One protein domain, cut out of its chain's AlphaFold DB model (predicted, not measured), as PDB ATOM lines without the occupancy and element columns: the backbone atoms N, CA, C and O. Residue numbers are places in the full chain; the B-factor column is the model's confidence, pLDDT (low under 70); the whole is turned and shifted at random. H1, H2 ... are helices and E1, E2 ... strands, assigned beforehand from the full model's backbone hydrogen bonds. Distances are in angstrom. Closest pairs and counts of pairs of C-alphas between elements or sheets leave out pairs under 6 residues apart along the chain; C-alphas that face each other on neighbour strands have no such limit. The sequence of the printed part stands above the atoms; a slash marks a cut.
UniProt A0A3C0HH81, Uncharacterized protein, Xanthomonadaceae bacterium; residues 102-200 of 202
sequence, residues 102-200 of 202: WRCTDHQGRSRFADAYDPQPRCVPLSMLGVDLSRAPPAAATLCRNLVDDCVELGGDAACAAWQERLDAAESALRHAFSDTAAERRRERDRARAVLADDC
ATOM      1  N   TRP A 102      72.056 -36.240  74.645       96.62
ATOM      2  CA  TRP A 102      70.731 -36.261  75.246       96.62
ATOM      3  C   TRP A 102      70.219 -34.841  75.400       96.62
ATOM      4  O   TRP A 102      70.901 -33.998  75.983       96.62
ATOM      5  N   ARG A 103      69.008 -34.568  74.915       95.75
ATOM      6  CA  ARG A 103      68.274 -33.343  75.235       95.75
ATOM      7  C   ARG A 103      67.392 -33.626  76.441       95.75
ATOM      8  O   ARG A 103      66.387 -34.318  76.320       95.75
ATOM      9  N   CYS A 104      67.779 -33.085  77.588       96.81
ATOM     10  CA  CYS A 104      67.023 -33.193  78.829       96.81
ATOM     11  C   CYS A 104      66.198 -31.930  79.050       96.81
ATOM     12  O   CYS A 104      66.762 -30.834  79.082       96.81
ATOM     13  N   THR A 105      64.891 -32.080  79.221       95.75
ATOM     14  CA  THR A 105      63.953 -30.979  79.446       95.75
ATOM     15  C   THR A 105      63.416 -31.034  80.866       95.75
ATOM     16  O   THR A 105      62.957 -32.077  81.336       95.75
ATOM     17  N   ASP A 106      63.498 -29.902  81.560       93.00
ATOM     18  CA  ASP A 106      62.984 -29.776  82.913       93.00
ATOM     19  C   ASP A 106      61.468 -29.518  82.946       93.00
ATOM     20  O   ASP A 106      60.818 -29.237  81.941       93.00
ATOM     21  N   HIS A 107      60.888 -29.593  84.141       88.56
ATOM     22  CA  HIS A 107      59.459 -29.353  84.370       88.56
ATOM     23  C   HIS A 107      59.004 -27.916  84.060       88.56
ATOM     24  O   HIS A 107      57.806 -27.665  83.990       88.56
ATOM     25  N   GLN A 108      59.942 -26.975  83.907       89.06
ATOM     26  CA  GLN A 108      59.683 -25.595  83.493       89.06
ATOM     27  C   GLN A 108      59.853 -25.425  81.973       89.06
ATOM     28  O   GLN A 108      59.722 -24.314  81.468       89.06
ATOM     29  N   GLY A 109      60.155 -26.503  81.241       91.75
ATOM     30  CA  GLY A 109      60.367 -26.503  79.796       91.75
ATOM     31  C   GLY A 109      61.776 -26.092  79.357       91.75
ATOM     32  O   GLY A 109      62.012 -25.922  78.163       91.75
ATOM     33  N   ARG A 110      62.734 -25.921  80.275       93.44
ATOM     34  CA  ARG A 110      64.117 -25.573  79.917       93.44
ATOM     35  C   ARG A 110      64.871 -26.816  79.462       93.44
ATOM     36  O   ARG A 110      64.931 -27.800  80.195       93.44
ATOM     37  N   SER A 111      65.518 -26.742  78.301       92.81
ATOM     38  CA  SER A 111      66.337 -27.835  77.771       92.81
ATOM     39  C   SER A 111      67.830 -27.653  78.051       92.81
ATOM     40  O   SER A 111      68.358 -26.547  77.928       92.81
ATOM     41  N   ARG A 112      68.530 -28.754  78.338       93.06
ATOM     42  CA  ARG A 112      69.999 -28.856  78.352       93.06
ATOM     43  C   ARG A 112      70.465 -30.037  77.504       93.06
ATOM     44  O   ARG A 112      69.726 -31.005  77.343       93.06
ATOM     45  N   PHE A 113      71.710 -29.985  77.040       93.75
ATOM     46  CA  PHE A 113      72.356 -31.115  76.377       93.75
ATOM     47  C   PHE A 113      73.325 -31.839  77.311       93.75
ATOM     48  O   PHE A 113      74.219 -31.200  77.867       93.75
ATOM     49  N   ALA A 114      73.220 -33.160  77.409       93.06
ATOM     50  CA  ALA A 114      74.110 -34.014  78.193       93.06
ATOM     51  C   ALA A 114      74.843 -35.035  77.305       93.06
ATOM     52  O   ALA A 114      74.314 -35.477  76.290       93.06
ATOM     53  N   ASP A 115      76.068 -35.399  77.694       91.31
ATOM     54  CA  ASP A 115      76.909 -36.399  76.999       91.31
ATOM     55  C   ASP A 115      76.534 -37.849  77.336       91.31
ATOM     56  O   ASP A 115      77.107 -38.786  76.787       91.31
ATOM     57  N   ALA A 116      75.618 -38.025  78.281       92.88
ATOM     58  CA  ALA A 116      75.072 -39.295  78.722       92.88
ATOM     59  C   ALA A 116      73.619 -39.078  79.154       92.88
ATOM     60  O   ALA A 116      73.191 -37.939  79.377       92.88
ATOM     61  N   TYR A 117      72.877 -40.171  79.321       93.31
ATOM     62  CA  TYR A 117      71.571 -40.135  79.962       93.31
ATOM     63  C   TYR A 117      71.722 -39.681  81.427       93.31
ATOM     64  O   TYR A 117      72.092 -40.470  82.296       93.31
ATOM     65  N   ASP A 118      71.463 -38.394  81.677       94.12
ATOM     66  CA  ASP A 118      71.557 -37.740  82.992       94.12
ATOM     67  C   ASP A 118      70.229 -37.049  83.362       94.12
ATOM     68  O   ASP A 118      70.100 -35.814  83.296       94.12
ATOM     69  N   PRO A 119      69.194 -37.833  83.710       92.25
ATOM     70  CA  PRO A 119      67.942 -37.283  84.192       92.25
ATOM     71  C   PRO A 119      68.132 -36.802  85.635       92.25
ATOM     72  O   PRO A 119      68.142 -37.594  86.572       92.25
ATOM     73  N   GLN A 120      68.295 -35.495  85.830       92.25
ATOM     74  CA  GLN A 120      68.570 -34.916  87.147       92.25
ATOM     75  C   GLN A 120      67.314 -34.936  88.032       92.25
ATOM     76  O   GLN A 120      66.364 -34.193  87.759       92.25
ATOM     77  N   PRO A 121      67.279 -35.745  89.109       93.62
ATOM     78  CA  PRO A 121      66.154 -35.741  90.024       93.62
ATOM     79  C   PRO A 121      66.225 -34.504  90.922       93.62
ATOM     80  O   PRO A 121      67.247 -34.221  91.548       93.62
ATOM     81  N   ARG A 122      65.110 -33.783  91.035       90.12
ATOM     82  CA  ARG A 122      64.965 -32.645  91.950       90.12
ATOM     83  C   ARG A 122      63.757 -32.822  92.852       90.12
ATOM     84  O   ARG A 122      62.648 -33.091  92.399       90.12
ATOM     85  N   CYS A 123      63.987 -32.622  94.139       93.50
ATOM     86  CA  CYS A 123      62.965 -32.595  95.174       93.50
ATOM     87  C   CYS A 123      62.212 -31.259  95.074       93.50
ATOM     88  O   CYS A 123      62.690 -30.230  95.545       93.50
ATOM     89  N   VAL A 124      61.056 -31.262  94.398       91.62
ATOM     90  CA  VAL A 124      60.200 -30.075  94.249       91.62
ATOM     91  C   VAL A 124      59.157 -30.064  95.368       91.62
ATOM     92  O   VAL A 124      58.428 -31.056  95.517       91.62
ATOM     93  N   PRO A 125      59.070 -28.982  96.168       91.81
ATOM     94  CA  PRO A 125      58.098 -28.887  97.252       91.81
ATOM     95  C   PRO A 125      56.672 -29.086  96.748       91.81
ATOM     96  O   PRO A 125      56.294 -28.554  95.704       91.81
ATOM     97  N   LEU A 126      55.857 -29.812  97.512       91.56
ATOM     98  CA  LEU A 126      54.478 -30.104  97.106       91.56
ATOM     99  C   LEU A 126      53.629 -28.832  96.931       91.56
ATOM    100  O   LEU A 126      52.756 -28.797  96.069       91.56
ATOM    101  N   SER A 127      53.931 -27.768  97.680       87.94
ATOM    102  CA  SER A 127      53.277 -26.463  97.538       87.94
ATOM    103  C   SER A 127      53.494 -25.828  96.161       87.94
ATOM    104  O   SER A 127      52.556 -25.267  95.600       87.94
ATOM    105  N   MET A 128      54.687 -25.966  95.567       87.44
ATOM    106  CA  MET A 128      54.947 -25.496  94.196       87.44
ATOM    107  C   MET A 128      54.182 -26.308  93.148       87.44
ATOM    108  O   MET A 128      53.915 -25.817  92.057       87.44
ATOM    109  N   LEU A 129      53.809 -27.542  93.485       88.31
ATOM    110  CA  LEU A 129      52.998 -28.415  92.640       88.31
ATOM    111  C   LEU A 129      51.489 -28.201  92.850       88.31
ATOM    112  O   LEU A 129      50.689 -28.991  92.358       88.31
ATOM    113  N   GLY A 130      51.096 -27.158  93.593       88.62
ATOM    114  CA  GLY A 130      49.695 -26.813  93.839       88.62
ATOM    115  C   GLY A 130      49.000 -27.681  94.890       88.62
ATOM    116  O   GLY A 130      47.775 -27.659  94.983       88.62
ATOM    117  N   VAL A 131      49.749 -28.450  95.686       89.50
ATOM    118  CA  VAL A 131      49.177 -29.210  96.803       89.50
ATOM    119  C   VAL A 131      48.928 -28.263  97.976       89.50
ATOM    120  O   VAL A 131      49.866 -27.661  98.501       89.50
ATOM    121  N   ASP A 132      47.671 -28.153  98.412       89.81
ATOM    122  CA  ASP A 132      47.313 -27.382  99.604       89.81
ATOM    123  C   ASP A 132      47.757 -28.118 100.876       89.81
ATOM    124  O   ASP A 132      47.263 -29.197 101.209       89.81
ATOM    125  N   LEU A 133      48.698 -27.508 101.595       89.25
ATOM    126  CA  LEU A 133      49.239 -28.013 102.855       89.25
ATOM    127  C   LEU A 133      48.742 -27.220 104.071       89.25
ATOM    128  O   LEU A 133      49.221 -27.448 105.177       89.25
ATOM    129  N   SER A 134      47.766 -26.321 103.912       88.44
ATOM    130  CA  SER A 134      47.310 -25.413 104.980       88.44
ATOM    131  C   SER A 134      46.737 -26.140 106.202       88.44
ATOM    132  O   SER A 134      46.710 -25.592 107.301       88.44
ATOM    133  N   ARG A 135      46.266 -27.380 106.019       92.19
ATOM    134  CA  ARG A 135      45.737 -28.249 107.087       92.19
ATOM    135  C   ARG A 135      46.682 -29.393 107.460       92.19
ATOM    136  O   ARG A 135      46.311 -30.256 108.253       92.19
ATOM    137  N   ALA A 136      47.867 -29.439 106.861       90.75
ATOM    138  CA  ALA A 136      48.854 -30.473 107.121       90.75
ATOM    139  C   ALA A 136      49.700 -30.110 108.361       90.75
ATOM    140  O   ALA A 136      49.865 -28.929 108.675       90.75
ATOM    141  N   PRO A 137      50.252 -31.099 109.089       92.38
ATOM    142  CA  PRO A 137      51.178 -30.820 110.183       92.38
ATOM    143  C   PRO A 137      52.431 -30.085 109.666       92.38
ATOM    144  O   PRO A 137      52.802 -30.284 108.510       92.38
ATOM    145  N   PRO A 138      53.154 -29.312 110.503       88.50
ATOM    146  CA  PRO A 138      54.326 -28.537 110.065       88.50
ATOM    147  C   PRO A 138      55.404 -29.364 109.346       88.50
ATOM    148  O   PRO A 138      56.033 -28.886 108.406       88.50
ATOM    149  N   ALA A 139      55.571 -30.632 109.733       88.62
ATOM    150  CA  ALA A 139      56.480 -31.570 109.075       88.62
ATOM    151  C   ALA A 139      56.135 -31.837 107.595       88.62
ATOM    152  O   ALA A 139      56.999 -32.262 106.839       88.62
ATOM    153  N   ALA A 140      54.903 -31.575 107.151       88.44
ATOM    154  CA  ALA A 140      54.508 -31.737 105.757       88.44
ATOM    155  C   ALA A 140      55.135 -30.685 104.825       88.44
ATOM    156  O   ALA A 140      55.242 -30.929 103.626       88.44
ATOM    157  N   ALA A 141      55.581 -29.539 105.354       85.19
ATOM    158  CA  ALA A 141      56.192 -28.470 104.561       85.19
ATOM    159  C   ALA A 141      57.536 -28.875 103.925       85.19
ATOM    160  O   ALA A 141      57.960 -28.267 102.946       85.19
ATOM    161  N   THR A 142      58.198 -29.903 104.463       88.69
ATOM    162  CA  THR A 142      59.452 -30.447 103.920       88.69
ATOM    163  C   THR A 142      59.226 -31.602 102.946       88.69
ATOM    164  O   THR A 142      60.184 -32.094 102.351       88.69
ATOM    165  N   LEU A 143      57.976 -32.043 102.758       91.56
ATOM    166  CA  LEU A 143      57.658 -33.081 101.789       91.56
ATOM    167  C   LEU A 143      57.833 -32.540 100.372       91.56
ATOM    168  O   LEU A 143      57.404 -31.435 100.028       91.56
ATOM    169  N   CYS A 144      58.422 -33.371  99.525       94.56
ATOM    170  CA  CYS A 144      58.621 -33.062  98.125       94.56
ATOM    171  C   CYS A 144      58.318 -34.266  97.250       94.56
ATOM    172  O   CYS A 144      58.341 -35.420  97.688       94.56
ATOM    173  N   ARG A 145      58.059 -33.976  95.979       92.88
ATOM    174  CA  ARG A 145      58.054 -34.980  94.926       92.88
ATOM    175  C   ARG A 145      59.356 -34.862  94.152       92.88
ATOM    176  O   ARG A 145      59.737 -33.765  93.749       92.88
ATOM    177  N   ASN A 146      60.002 -35.996  93.905       94.94
ATOM    178  CA  ASN A 146      61.110 -36.041  92.965       94.94
ATOM    179  C   ASN A 146      60.555 -35.890  91.552       94.94
ATOM    180  O   ASN A 146      59.849 -36.772  91.062       94.94
ATOM    181  N   LEU A 147      60.846 -34.756  90.921       93.44
ATOM    182  CA  LEU A 147      60.656 -34.586  89.491       93.44
ATOM    183  C   LEU A 147      61.943 -34.982  88.787       93.44
ATOM    184  O   LEU A 147      63.028 -34.559  89.181       93.44
ATOM    185  N   VAL A 148      61.789 -35.798  87.757       94.25
ATOM    186  CA  VAL A 148      62.873 -36.296  86.920       94.25
ATOM    187  C   VAL A 148      62.739 -35.617  85.563       94.25
ATOM    188  O   VAL A 148      61.621 -35.426  85.084       94.25
ATOM    189  N   ASP A 149      63.858 -35.198  84.985       95.38
ATOM    190  CA  ASP A 149      63.864 -34.609  83.646       95.38
ATOM    191  C   ASP A 149      63.550 -35.640  82.573       95.38
ATOM    192  O   ASP A 149      63.950 -36.798  82.685       95.38
ATOM    193  N   ASP A 150      62.877 -35.188  81.518       95.50
ATOM    194  CA  ASP A 150      62.665 -35.999  80.325       95.50
ATOM    195  C   ASP A 150      63.876 -35.856  79.403       95.50
ATOM    196  O   ASP A 150      64.158 -34.759  78.915       95.50
ATOM    197  N   CYS A 151      64.620 -36.943  79.211       96.69
ATOM    198  CA  CYS A 151      65.851 -36.966  78.430       96.69
ATOM    199  C   CYS A 151      65.676 -37.830  77.184       96.69
ATOM    200  O   CYS A 151      65.581 -39.054  77.270       96.69
ATOM    201  N   VAL A 152      65.730 -37.187  76.020       95.94
ATOM    202  CA  VAL A 152      65.636 -37.849  74.718       95.94
ATOM    203  C   VAL A 152      67.020 -37.931  74.086       95.94
ATOM    204  O   VAL A 152      67.715 -36.920  73.977       95.94
ATOM    205  N   GLU A 153      67.418 -39.130  73.669       96.12
ATOM    206  CA  GLU A 153      68.644 -39.340  72.898       96.12
ATOM    207  C   GLU A 153      68.483 -38.781  71.478       96.12
ATOM    208  O   GLU A 153      67.510 -39.075  70.782       96.12
ATOM    209  N   LEU A 154      69.441 -37.965  71.046       94.94
ATOM    210  CA  LEU A 154      69.530 -37.425  69.696       94.94
ATOM    211  C   LEU A 154      70.628 -38.171  68.936       94.94
ATOM    212  O   LEU A 154      71.760 -38.267  69.412       94.94
ATOM    213  N   GLY A 155      70.295 -38.646  67.738       91.44
ATOM    214  CA  GLY A 155      71.221 -39.277  66.797       91.44
ATOM    215  C   GLY A 155      71.182 -38.608  65.421       91.44
ATOM    216  O   GLY A 155      70.317 -37.767  65.156       91.44
ATOM    217  N   GLY A 156      72.119 -38.983  64.545       89.56
ATOM    218  CA  GLY A 156      72.189 -38.494  63.163       89.56
ATOM    219  C   GLY A 156      72.178 -36.964  63.066       89.56
ATOM    220  O   GLY A 156      72.877 -36.279  63.814       89.56
ATOM    221  N   ASP A 157      71.337 -36.424  62.184       90.56
ATOM    222  CA  ASP A 157      71.246 -34.980  61.929       90.56
ATOM    223  C   ASP A 157      70.843 -34.172  63.174       90.56
ATOM    224  O   ASP A 157      71.340 -33.067  63.392       90.56
ATOM    225  N   ALA A 158      69.988 -34.731  64.040       92.44
ATOM    226  CA  ALA A 158      69.583 -34.069  65.280       92.44
ATOM    227  C   ALA A 158      70.749 -33.949  66.275       92.44
ATOM    228  O   ALA A 158      70.848 -32.952  66.993       92.44
ATOM    229  N   ALA A 159      71.652 -34.935  66.296       93.94
ATOM    230  CA  ALA A 159      72.886 -34.846  67.069       93.94
ATOM    231  C   ALA A 159      73.830 -33.790  66.480       93.94
ATOM    232  O   ALA A 159      74.377 -32.991  67.234       93.94
ATOM    233  N   CYS A 160      73.972 -33.719  65.152       94.81
ATOM    234  CA  CYS A 160      74.764 -32.669  64.502       94.81
ATOM    235  C   CYS A 160      74.249 -31.261  64.823       94.81
ATOM    236  O   CYS A 160      75.034 -30.398  65.207       94.81
ATOM    237  N   ALA A 161      72.932 -31.041  64.756       94.31
ATOM    238  CA  ALA A 161      72.325 -29.768  65.143       94.31
ATOM    239  C   ALA A 161      72.616 -29.414  66.613       94.31
ATOM    240  O   ALA A 161      73.027 -28.297  66.919       94.31
ATOM    241  N   ALA A 162      72.494 -30.382  67.525       95.06
ATOM    242  CA  ALA A 162      72.811 -30.179  68.937       95.06
ATOM    243  C   ALA A 162      74.306 -29.890  69.187       95.06
ATOM    244  O   ALA A 162      74.650 -29.063  70.036       95.06
ATOM    245  N   TRP A 163      75.212 -30.535  68.447       95.38
ATOM    246  CA  TRP A 163      76.647 -30.242  68.507       95.38
ATOM    247  C   TRP A 163      76.986 -28.860  67.937       95.38
ATOM    248  O   TRP A 163      77.872 -28.195  68.480       95.38
ATOM    249  N   GLN A 164      76.251 -28.390  66.928       95.81
ATOM    250  CA  GLN A 164      76.361 -27.023  66.418       95.81
ATOM    251  C   GLN A 164      75.917 -26.002  67.472       95.81
ATOM    252  O   GLN A 164      76.684 -25.097  67.795       95.81
ATOM    253  N   GLU A 165      74.748 -26.199  68.094       95.25
ATOM    254  CA  GLU A 165      74.278 -25.351  69.201       95.25
ATOM    255  C   GLU A 165      75.313 -25.290  70.345       95.25
ATOM    256  O   GLU A 165      75.572 -24.230  70.921       95.25
ATOM    257  N   ARG A 166      75.956 -26.423  70.659       94.12
ATOM    258  CA  ARG A 166      77.039 -26.492  71.653       94.12
ATOM    259  C   ARG A 166      78.289 -25.733  71.229       94.12
ATOM    260  O   ARG A 166      78.891 -25.083  72.082       94.12
ATOM    261  N   LEU A 167      78.694 -25.810  69.960       96.75
ATOM    262  CA  LEU A 167      79.829 -25.040  69.452       96.75
ATOM    263  C   LEU A 167      79.553 -23.539  69.592       96.75
ATOM    264  O   LEU A 167      80.380 -22.826  70.160       96.75
ATOM    265  N   ASP A 168      78.377 -23.081  69.169       97.00
ATOM    266  CA  ASP A 168      77.989 -21.669  69.238       97.00
ATOM    267  C   ASP A 168      77.961 -21.164  70.692       97.00
ATOM    268  O   ASP A 168      78.487 -20.089  71.014       97.00
ATOM    269  N   ALA A 169      77.409 -21.972  71.603       94.50
ATOM    270  CA  ALA A 169      77.403 -21.685  73.034       94.50
ATOM    271  C   ALA A 169      78.824 -21.636  73.621       94.50
ATOM    272  O   ALA A 169      79.144 -20.710  74.370       94.50
ATOM    273  N   ALA A 170      79.694 -22.587  73.262       96.31
ATOM    274  CA  ALA A 170      81.078 -22.640  73.729       96.31
ATOM    275  C   ALA A 170      81.912 -21.463  73.201       96.31
ATOM    276  O   ALA A 170      82.707 -20.881  73.941       96.31
ATOM    277  N   GLU A 171      81.713 -21.055  71.946       97.75
ATOM    278  CA  GLU A 171      82.359 -19.870  71.380       97.75
ATOM    279  C   GLU A 171      81.903 -18.592  72.082       97.75
ATOM    280  O   GLU A 171      82.736 -17.743  72.413       97.75
ATOM    281  N   SER A 172      80.605 -18.467  72.368       97.88
ATOM    282  CA  SER A 172      80.076 -17.357  73.162       97.88
ATOM    283  C   SER A 172      80.668 -17.330  74.568       97.88
ATOM    284  O   SER A 172      81.208 -16.311  75.000       97.88
ATOM    285  N   ALA A 173      80.664 -18.470  75.258       95.75
ATOM    286  CA  ALA A 173      81.215 -18.584  76.600       95.75
ATOM    287  C   ALA A 173      82.719 -18.278  76.633       95.75
ATOM    288  O   ALA A 173      83.194 -17.656  77.579       95.75
ATOM    289  N   LEU A 174      83.465 -18.652  75.588       97.44
ATOM    290  CA  LEU A 174      84.882 -18.330  75.465       97.44
ATOM    291  C   LEU A 174      85.131 -16.831  75.250       97.44
ATOM    292  O   LEU A 174      86.080 -16.302  75.826       97.44
ATOM    293  N   ARG A 175      84.294 -16.132  74.466       97.44
ATOM    294  CA  ARG A 175      84.399 -14.666  74.293       97.44
ATOM    295  C   ARG A 175      84.231 -13.910  75.611       97.44
ATOM    296  O   ARG A 175      84.802 -12.836  75.768       97.44
ATOM    297  N   HIS A 176      83.469 -14.477  76.541       96.88
ATOM    298  CA  HIS A 176      83.193 -13.898  77.855       96.88
ATOM    299  C   HIS A 176      83.988 -14.559  78.994       96.88
ATOM    300  O   HIS A 176      83.719 -14.286  80.162       96.88
ATOM    301  N   ALA A 177      84.949 -15.434  78.682       96.81
ATOM    302  CA  ALA A 177      85.694 -16.177  79.690       96.81
ATOM    303  C   ALA A 177      86.737 -15.305  80.399       96.81
ATOM    304  O   ALA A 177      87.461 -14.527  79.774       96.81
ATOM    305  N   PHE A 178      86.874 -15.517  81.706       96.75
ATOM    306  CA  PHE A 178      87.980 -14.981  82.492       96.75
ATOM    307  C   PHE A 178      89.258 -15.798  82.255       96.75
ATOM    308  O   PHE A 178      89.219 -16.918  81.740       96.75
ATOM    309  N   SER A 179      90.419 -15.252  82.619       94.88
ATOM    310  CA  SER A 179      91.717 -15.890  82.352       94.88
ATOM    311  C   SER A 179      91.872 -17.272  82.995       94.88
ATOM    312  O   SER A 179      92.513 -18.146  82.414       94.88
ATOM    313  N   ASP A 180      91.271 -17.473  84.165       95.88
ATOM    314  CA  ASP A 180      91.266 -18.729  84.921       95.88
ATOM    315  C   ASP A 180      90.405 -19.827  84.266       95.88
ATOM    316  O   ASP A 180      90.751 -21.004  84.313       95.88
ATOM    317  N   THR A 181      89.322 -19.448  83.584       95.81
ATOM    318  CA  THR A 181      88.364 -20.364  82.938       95.81
ATOM    319  C   THR A 181      88.571 -20.502  81.429       95.81
ATOM    320  O   THR A 181      88.075 -21.445  80.809       95.81
ATOM    321  N   ALA A 182      89.349 -19.615  80.807       95.38
ATOM    322  CA  ALA A 182      89.529 -19.576  79.357       95.38
ATOM    323  C   ALA A 182      90.134 -20.865  78.773       95.38
ATOM    324  O   ALA A 182      89.819 -21.240  77.644       95.38
ATOM    325  N   ALA A 183      91.002 -21.556  79.519       97.25
ATOM    326  CA  ALA A 183      91.565 -22.831  79.076       97.25
ATOM    327  C   ALA A 183      90.493 -23.925  78.973       97.25
ATOM    328  O   ALA A 183      90.496 -24.692  78.014       97.25
ATOM    329  N   GLU A 184      89.558 -23.965  79.923       95.00
ATOM    330  CA  GLU A 184      88.435 -24.900  79.906       95.00
ATOM    331  C   GLU A 184      87.482 -24.615  78.753       95.00
ATOM    332  O   GLU A 184      87.197 -25.498  77.946       95.00
ATOM    333  N   ARG A 185      87.090 -23.348  78.597       96.56
ATOM    334  CA  ARG A 185      86.183 -22.918  77.527       96.56
ATOM    335  C   ARG A 185      86.754 -23.185  76.133       96.56
ATOM    336  O   ARG A 185      86.014 -23.531  75.216       96.56
ATOM    337  N   ARG A 186      88.082 -23.099  75.965       97.62
ATOM    338  CA  ARG A 186      88.756 -23.528  74.726       97.62
ATOM    339  C   ARG A 186      88.609 -25.027  74.478       97.62
ATOM    340  O   ARG A 186      88.260 -25.399  73.364       97.62
ATOM    341  N   ARG A 187      88.826 -25.868  75.497       97.56
ATOM    342  CA  ARG A 187      88.672 -27.330  75.375       97.56
ATOM    343  C   ARG A 187      87.250 -27.718  74.969       97.56
ATOM    344  O   ARG A 187      87.088 -28.564  74.096       97.56
ATOM    345  N   GLU A 188      86.239 -27.086  75.563       94.88
ATOM    346  CA  GLU A 188      84.826 -27.316  75.226       94.88
ATOM    347  C   GLU A 188      84.533 -26.991  73.752       94.88
ATOM    348  O   GLU A 188      83.999 -27.830  73.024       94.88
ATOM    349  N   ARG A 189      84.954 -25.804  73.290       97.75
ATOM    350  CA  ARG A 189      84.821 -25.385  71.887       97.75
ATOM    351  C   ARG A 189      85.533 -26.351  70.941       97.75
ATOM    352  O   ARG A 189      84.958 -26.765  69.938       97.75
ATOM    353  N   ASP A 190      86.787 -26.685  71.238       97.88
ATOM    354  CA  ASP A 190      87.612 -27.516  70.357       97.88
ATOM    355  C   ASP A 190      87.047 -28.933  70.237       97.88
ATOM    356  O   ASP A 190      87.040 -29.497  69.144       97.88
ATOM    357  N   ARG A 191      86.479 -29.468  71.324       94.44
ATOM    358  CA  ARG A 191      85.762 -30.746  71.302       94.44
ATOM    359  C   ARG A 191      84.530 -30.696  70.400       94.44
ATOM    360  O   ARG A 191      84.382 -31.573  69.555       94.44
ATOM    361  N   ALA A 192      83.667 -29.690  70.554       94.69
ATOM    362  CA  ALA A 192      82.466 -29.562  69.721       94.69
ATOM    363  C   ALA A 192      82.824 -29.395  68.235       94.69
ATOM    364  O   ALA A 192      82.235 -30.041  67.371       94.69
ATOM    365  N   ARG A 193      83.857 -28.596  67.941       96.38
ATOM    366  CA  ARG A 193      84.366 -28.403  66.581       96.38
ATOM    367  C   ARG A 193      84.912 -29.692  65.967       96.38
ATOM    368  O   ARG A 193      84.673 -29.931  64.789       96.38
ATOM    369  N   ALA A 194      85.642 -30.500  66.738       94.25
ATOM    370  CA  ALA A 194      86.178 -31.771  66.257       94.25
ATOM    371  C   ALA A 194      85.054 -32.740  65.862       94.25
ATOM    372  O   ALA A 194      85.085 -33.271  64.756       94.25
ATOM    373  N   VAL A 195      84.027 -32.882  66.708       92.75
ATOM    374  CA  VAL A 195      82.851 -33.722  66.410       92.75
ATOM    375  C   VAL A 195      82.174 -33.280  65.113       92.75
ATOM    376  O   VAL A 195      81.947 -34.091  64.223       92.75
ATOM    377  N   LEU A 196      81.907 -31.981  64.955       94.06
ATOM    378  CA  LEU A 196      81.268 -31.467  63.739       94.06
ATOM    379  C   LEU A 196      82.125 -31.689  62.484       94.06
ATOM    380  O   LEU A 196      81.589 -31.951  61.414       94.06
ATOM    381  N   ALA A 197      83.451 -31.584  62.599       92.25
ATOM    382  CA  ALA A 197      84.355 -31.737  61.464       92.25
ATOM    383  C   ALA A 197      84.539 -33.195  61.017       92.25
ATOM    384  O   ALA A 197      84.750 -33.435  59.823       92.25
ATOM    385  N   ASP A 198      84.516 -34.137  61.961       89.62
ATOM    386  CA  ASP A 198      84.767 -35.555  61.701       89.62
ATOM    387  C   ASP A 198      83.480 -36.345  61.418       89.62
ATOM    388  O   ASP A 198      83.505 -37.256  60.584       89.62
ATOM    389  N   ASP A 199      82.369 -35.982  62.069       88.56
ATOM    390  CA  ASP A 199      81.184 -36.838  62.151       88.56
ATOM    391  C   ASP A 199      79.930 -36.263  61.458       88.56
ATOM    392  O   ASP A 199      78.975 -36.989  61.175       88.56
ATOM    393  N   CYS A 200      79.904 -34.965  61.146       90.31
ATOM    394  CA  CYS A 200      78.736 -34.327  60.535       90.31
ATOM    395  C   CYS A 200      78.917 -34.067  59.031       90.31
ATOM    396  O   CYS A 200      80.020 -33.740  58.580       90.31
TER     397      CYS A 200
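This is residues 102 to 200 of the 202 residues of an uncharacterized protein of Xanthomonadaceae bacterium (UniProt A0A3C0HH81). A helical hairpin, H2 and H3, stands crosswise at one end of a long thin arm made of two small antiparallel sheets one after the other, with the short helix H1 and a loop at the far tip. The sheet E2, E1, E5 is beside H2; E4 runs on into E5 and joins it to the sheet E3, E4 farther out. The printed part has 99 residues, with three named helices and five named strands in the order E1 E2 E3 H1 E4 E5 H2 H3, a mixed class. It is only just extended, close to loose, with a radius of gyration of the C-alphas of 19.1 A, and spans 59 by 35 by 17 A.

Find C-alpha 102 at (70.731, -36.261, 75.246), where E1, residues 102 to 105, begins. E2 is residues 111 to 114, and E5, residues 150 to 154, covers 12.7 A. Farther out look for E3, residues 122 to 125, E4, residues 144 to 147, and H1, residues 138 to 142. H2, residues 156 to 175, runs 29.0 A; H3, residues 182 to 199, runs 25.8 A to C-alpha 199 at (81.184, -36.838, 62.151).

Look at N 104 and O 112, 2.9 A, in the hairpin E1 and E2, and N 103 and O 152, 2.8 A, between E1 and E5. H2 is on this sheet at the sheet's level, height 2.1 A; the closest C-alphas of E2 and H2 are Phe 113 and Ala 162, 7.5 A. H3 touches H2, closest at the C-alphas of Ala 170 and Arg 189, 5.0 A, at a shallow tilt of 25 degrees, opposite ways. Antiparallel E3 and E4 have N 124 and O 145 at 2.9 A. Every O i to N i+4 pair is within hydrogen-bond range in H2 and H3; H1 has 0 of 1, and 1 of 2 O i to N i+3 pairs.

The C-alphas farthest apart, Arg 135 and Asp 198, are 60.3 A apart. The link E3 to H1 is long, and residues 134 to 139 stand free. The printed part has no cut, and no printed residue is under 70 in pLDDT.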